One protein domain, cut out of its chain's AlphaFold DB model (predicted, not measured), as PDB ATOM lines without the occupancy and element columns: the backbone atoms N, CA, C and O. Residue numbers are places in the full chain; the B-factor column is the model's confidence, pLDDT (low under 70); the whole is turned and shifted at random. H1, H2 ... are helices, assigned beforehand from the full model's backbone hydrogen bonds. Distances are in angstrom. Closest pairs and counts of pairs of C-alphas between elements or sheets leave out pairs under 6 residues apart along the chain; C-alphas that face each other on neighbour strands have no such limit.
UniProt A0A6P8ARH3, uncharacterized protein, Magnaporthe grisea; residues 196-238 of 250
ATOM      1  N   GLU A 196      22.874  -3.515 -24.739       83.31
ATOM      2  CA  GLU A 196      22.317  -3.682 -23.395       83.31
ATOM      3  C   GLU A 196      22.351  -2.375 -22.579       83.31
ATOM      4  O   GLU A 196      21.373  -2.029 -21.914       83.31
ATOM      5  N   ASN A 197      23.460  -1.631 -22.618       88.94
ATOM      6  CA  ASN A 197      23.591  -0.357 -21.910       88.94
ATOM      7  C   ASN A 197      22.761   0.749 -22.572       88.94
ATOM      8  O   ASN A 197      22.156   1.553 -21.864       88.94
ATOM      9  N   ASP A 198      22.670   0.748 -23.902       92.38
ATOM     10  CA  ASP A 198      21.774   1.628 -24.653       92.38
ATOM     11  C   ASP A 198      20.312   1.340 -24.313       92.38
ATOM     12  O   ASP A 198      19.532   2.260 -24.071       92.38
ATOM     13  N   GLN A 199      19.933   0.066 -24.218       95.94
ATOM     14  CA  GLN A 199      18.587  -0.322 -23.821       95.94
ATOM     15  C   GLN A 199      18.279   0.119 -22.387       95.94
ATOM     16  O   GLN A 199      17.216   0.691 -22.147       95.94
ATOM     17  N   LYS A 200      19.214  -0.067 -21.446       94.69
ATOM     18  CA  LYS A 200      19.085   0.449 -20.071       94.69
ATOM     19  C   LYS A 200      18.924   1.969 -20.051       94.69
ATOM     20  O   LYS A 200      18.080   2.473 -19.315       94.69
ATOM     21  N   LEU A 201      19.684   2.691 -20.875       96.31
ATOM     22  CA  LEU A 201      19.562   4.142 -21.003       96.31
ATOM     23  C   LEU A 201      18.181   4.542 -21.535       96.31
ATOM     24  O   LEU A 201      17.537   5.410 -20.951       96.31
ATOM     25  N   ARG A 202      17.698   3.897 -22.604       97.12
ATOM     26  CA  ARG A 202      16.364   4.160 -23.170       97.12
ATOM     27  C   ARG A 202      15.265   3.920 -22.141       97.12
ATOM     28  O   ARG A 202      14.385   4.763 -21.998       97.12
ATOM     29  N   THR A 203      15.333   2.813 -21.403       97.19
ATOM     30  CA  THR A 203      14.380   2.511 -20.328       97.19
ATOM     31  C   THR A 203      14.429   3.570 -19.227       97.19
ATOM     32  O   THR A 203      13.390   4.113 -18.872       97.19
ATOM     33  N   ALA A 204      15.621   3.944 -18.753       97.19
ATOM     34  CA  ALA A 204      15.767   4.966 -17.717       97.19
ATOM     35  C   ALA A 204      15.211   6.336 -18.149       97.19
ATOM     36  O   ALA A 204      14.593   7.034 -17.345       97.19
ATOM     37  N   LEU A 205      15.396   6.716 -19.417       97.12
ATOM     38  CA  LEU A 205      14.823   7.944 -19.970       97.12
ATOM     39  C   LEU A 205      13.291   7.879 -20.026       97.12
ATOM     40  O   LEU A 205      12.636   8.825 -19.596       97.12
ATOM     41  N   GLN A 206      12.717   6.765 -20.487       95.88
ATOM     42  CA  GLN A 206      11.260   6.578 -20.513       95.88
ATOM     43  C   GLN A 206      10.646   6.599 -19.110       95.88
ATOM     44  O   GLN A 206       9.594   7.208 -18.902       95.88
ATOM     45  N   ASP A 207      11.296   5.959 -18.140       95.88
ATOM     46  CA  ASP A 207      10.846   5.953 -16.749       95.88
ATOM     47  C   ASP A 207      10.897   7.357 -16.153       95.88
ATOM     48  O   ASP A 207       9.937   7.786 -15.512       95.88
ATOM     49  N   TYR A 208      11.966   8.108 -16.430       96.69
ATOM     50  CA  TYR A 208      12.055   9.509 -16.041       96.69
ATOM     51  C   TYR A 208      10.933  10.351 -16.659       96.69
ATOM     52  O   TYR A 208      10.305  11.134 -15.950       96.69
ATOM     53  N   GLU A 209      10.636  10.193 -17.951       94.94
ATOM     54  CA  GLU A 209       9.547  10.928 -18.607       94.94
ATOM     55  C   GLU A 209       8.179  10.598 -17.999       94.94
ATOM     56  O   GLU A 209       7.378  11.500 -17.739       94.94
ATOM     57  N   ARG A 210       7.921   9.319 -17.709       91.62
ATOM     58  CA  ARG A 210       6.690   8.875 -17.046       91.62
ATOM     59  C   ARG A 210       6.570   9.464 -15.642       91.62
ATOM     60  O   ARG A 210       5.524   9.997 -15.267       91.62
ATOM     61  N   GLU A 211       7.647   9.378 -14.874       96.31
ATOM     62  CA  GLU A 211       7.700   9.826 -13.489       96.31
ATOM     63  C   GLU A 211       7.620  11.354 -13.381       96.31
ATOM     64  O   GLU A 211       6.904  11.883 -12.527       96.31
ATOM     65  N   LYS A 212       8.256  12.080 -14.311       96.31
ATOM     66  CA  LYS A 212       8.165  13.541 -14.446       96.31
ATOM     67  C   LYS A 212       6.707  13.990 -14.453       96.31
ATOM     68  O   LYS A 212       6.329  14.852 -13.661       96.31
ATOM     69  N   TRP A 213       5.871  13.400 -15.306       95.56
ATOM     70  CA  TRP A 213       4.470  13.814 -15.417       95.56
ATOM     71  C   TRP A 213       3.620  13.391 -14.224       95.56
ATOM     72  O   TRP A 213       2.673  14.097 -13.872       95.56
ATOM     73  N   ARG A 214       3.983  12.297 -13.545       95.31
ATOM     74  CA  ARG A 214       3.365  11.903 -12.273       95.31
ATOM     75  C   ARG A 214       3.592  12.961 -11.194       95.31
ATOM     76  O   ARG A 214       2.646  13.372 -10.520       95.31
ATOM     77  N   ILE A 215       4.829  13.440 -11.066       96.06
ATOM     78  CA  ILE A 215       5.195  14.503 -10.123       96.06
ATOM     79  C   ILE A 215       4.472  15.804 -10.484       96.06
ATOM     80  O   ILE A 215       3.903  16.449  -9.604       96.06
ATOM     81  N   VAL A 216       4.448  16.175 -11.768       96.38
ATOM     82  CA  VAL A 216       3.763  17.389 -12.242       96.38
ATOM     83  C   VAL A 216       2.268  17.338 -11.929       96.38
ATOM     84  O   VAL A 216       1.762  18.264 -11.304       96.38
ATOM     85  N   SER A 217       1.570  16.258 -12.282       96.00
ATOM     86  CA  SER A 217       0.141  16.078 -11.978       96.00
ATOM     87  C   SER A 217      -0.145  16.221 -10.479       96.00
ATOM     88  O   SER A 217      -1.027  16.985 -10.085       96.00
ATOM     89  N   SER A 218       0.683  15.604  -9.629       94.62
ATOM     90  CA  SER A 218       0.565  15.749  -8.176       94.62
ATOM     91  C   SER A 218       0.729  17.194  -7.689       94.62
ATOM     92  O   SER A 218       0.181  17.536  -6.643       94.62
ATOM     93  N   LYS A 219       1.498  18.029  -8.399       96.00
ATOM     94  CA  LYS A 219       1.703  19.446  -8.066       96.00
ATOM     95  C   LYS A 219       0.619  20.358  -8.634       96.00
ATOM     96  O   LYS A 219       0.301  21.354  -7.995       96.00
ATOM     97  N   VAL A 220       0.064  20.031  -9.801       94.94
ATOM     98  CA  VAL A 220      -1.029  20.789 -10.434       94.94
ATOM     99  C   VAL A 220      -2.328  20.642  -9.636       94.94
ATOM    100  O   VAL A 220      -3.095  21.596  -9.539       94.94
ATOM    101  N   GLY A 221      -2.544  19.484  -9.009       90.69
ATOM    102  CA  GLY A 221      -3.642  19.260  -8.075       90.69
ATOM    103  C   GLY A 221      -4.474  18.028  -8.413       90.69
ATOM    104  O   GLY A 221      -4.346  17.416  -9.474       90.69
ATOM    105  N   THR A 222      -5.340  17.645  -7.479       87.31
ATOM    106  CA  THR A 222      -6.220  16.484  -7.631       87.31
ATOM    107  C   THR A 222      -7.208  16.711  -8.775       87.31
ATOM    108  O   THR A 222      -7.944  17.693  -8.758       87.31
ATOM    109  N   GLY A 223      -7.241  15.797  -9.749       87.62
ATOM    110  CA  GLY A 223      -8.167  15.847 -10.891       87.62
ATOM    111  C   GLY A 223      -7.491  15.935 -12.260       87.62
ATOM    112  O   GLY A 223      -8.142  15.688 -13.270       87.62
ATOM    113  N   PHE A 224      -6.185  16.204 -12.311       92.50
ATOM    114  CA  PHE A 224      -5.422  16.196 -13.559       92.50
ATOM    115  C   PHE A 224      -4.569  14.941 -13.643       92.50
ATOM    116  O   PHE A 224      -3.733  14.698 -12.776       92.50
ATOM    117  N   THR A 225      -4.765  14.131 -14.683       94.19
ATOM    118  CA  THR A 225      -3.913  12.962 -14.917       94.19
ATOM    119  C   THR A 225      -2.536  13.399 -15.435       94.19
ATOM    120  O   THR A 225      -2.426  14.448 -16.076       94.19
ATOM    121  N   PRO A 226      -1.474  12.601 -15.218       94.06
ATOM    122  CA  PRO A 226      -0.147  12.871 -15.780       94.06
ATOM    123  C   PRO A 226      -0.174  13.145 -17.290       94.06
ATOM    124  O   PRO A 226       0.468  14.079 -17.762       94.06
ATOM    125  N   ALA A 227      -0.985  12.381 -18.031       93.50
ATOM    126  CA  ALA A 227      -1.160  12.540 -19.472       93.50
ATOM    127  C   ALA A 227      -1.800  13.889 -19.848       93.50
ATOM    128  O   ALA A 227      -1.315  14.557 -20.755       93.50
ATOM    129  N   ALA A 228      -2.826  14.336 -19.115       93.62
ATOM    130  CA  ALA A 228      -3.457  15.637 -19.353       93.62
ATOM    131  C   ALA A 228      -2.489  16.803 -19.078       93.62
ATOM    132  O   ALA A 228      -2.469  17.792 -19.812       93.62
ATOM    133  N   CYS A 229      -1.647  16.682 -18.044       92.94
ATOM    134  CA  CYS A 229      -0.596  17.663 -17.769       92.94
ATOM    135  C   CYS A 229       0.452  17.712 -18.887       92.94
ATOM    136  O   CYS A 229       0.874  18.803 -19.268       92.94
ATOM    137  N   GLN A 230       0.845  16.555 -19.423       94.44
ATOM    138  CA  GLN A 230       1.766  16.466 -20.554       94.44
ATOM    139  C   GLN A 230       1.183  17.115 -21.813       94.44
ATOM    140  O   GLN A 230       1.835  17.963 -22.416       94.44
ATOM    141  N   GLU A 231      -0.046  16.759 -22.192       93.94
ATOM    142  CA  GLU A 231      -0.732  17.318 -23.363       93.94
ATOM    143  C   GLU A 231      -0.855  18.842 -23.264       93.94
ATOM    144  O   GLU A 231      -0.515  19.570 -24.200       93.94
ATOM    145  N   ARG A 232      -1.257  19.345 -22.091       92.81
ATOM    146  CA  ARG A 232      -1.350  20.785 -21.854       92.81
ATOM    147  C   ARG A 232       0.011  21.473 -21.940       92.81
ATOM    148  O   ARG A 232       0.081  22.562 -22.500       92.81
ATOM    149  N   ALA A 233       1.071  20.869 -21.407       92.50
ATOM    150  CA  ALA A 233       2.422  21.420 -21.494       92.50
ATOM    151  C   ALA A 233       2.931  21.470 -22.943       92.50
ATOM    152  O   ALA A 233       3.457  22.498 -23.355       92.50
ATOM    153  N   ILE A 234       2.687  20.422 -23.738       92.44
ATOM    154  CA  ILE A 234       3.020  20.395 -25.173       92.44
ATOM    155  C   ILE A 234       2.270  21.504 -25.922       92.44
ATOM    156  O   ILE A 234       2.865  22.200 -26.739       92.44
ATOM    157  N   ALA A 235       0.986  21.724 -25.620       92.00
ATOM    158  CA  ALA A 235       0.208  22.807 -26.225       92.00
ATOM    159  C   ALA A 235       0.724  24.211 -25.844       92.00
ATOM    160  O   ALA A 235       0.619  25.143 -26.639       92.00
ATOM    161  N   LEU A 236       1.286  24.372 -24.640       91.38
ATOM    162  CA  LEU A 236       1.920  25.621 -24.209       91.38
ATOM    163  C   LEU A 236       3.280  25.837 -24.891       91.38
ATOM    164  O   LEU A 236       3.571  26.956 -25.307       91.38
ATOM    165  N   GLU A 237       4.088  24.784 -25.037       84.44
ATOM    166  CA  GLU A 237       5.398  24.836 -25.708       84.44
ATOM    167  C   GLU A 237       5.275  24.961 -27.239       84.44
ATOM    168  O   GLU A 237       6.125  25.577 -27.877       84.44
ATOM    169  N   GLY A 238       4.195  24.435 -27.827       71.69
ATOM    170  CA  GLY A 238       3.888  24.498 -29.261       71.69
ATOM    171  C   GLY A 238       3.232  25.798 -29.741       71.69
ATOM    172  O   GLY A 238       3.007  25.947 -30.938       71.69
TER     173      GLY A 238
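What this domain is: This is residues 196 to 238 of the 250 residues of an uncharacterized protein of Magnaporthe grisea (UniProt A0A6P8ARH3). Two helices make an L: the long H1 is one arm, and the shorter H2 stands across the far end of H1, about perpendicular to it. A tight loop, residues 221 to 225, turns the corner, and the first half of H1, residues 196 to 208, sticks out free. The printed part has 43 residues with two named helices, H1 then H2, and no named strand; its class is all helix. It is loose, with a radius of gyration of the C-alphas of 12.5 A, and flat, spanning 38 by 24 by 11 A.

How they stand to each other: Look first at H1, residues 196 to 220; its residues 196 to 208 stand free. Further along, H1 touches H2, residues 226 to 237, with residues 213 to 220 alone, and H2 touches H1 with residues 226 to 230 alone. The closest C-alphas are those of Trp 213 and Pro 226, 4.7 A apart. The two lines stand at 89 degrees, about perpendicular. In H1 and H2 every O i to N i+4 pair is within hydrogen-bond range.

Where its parts are: Find C-alpha 196 at (22.317, -3.682, -23.395); from there H1 runs 36.2 A to C-alpha 220 at (-1.029, 20.789, -10.434). H2 runs 16.5 A from C-alpha 226 to C-alpha 237 at (5.398, 24.836, -25.708).

The domain as a whole: The two C-alphas farthest apart are those of Glu 196 and Thr 222, 38.3 A. The printed part has no cut, and the link from H1 to H2 is tight. The mean pLDDT of the printed part is 93.1, and no printed residue is under 70.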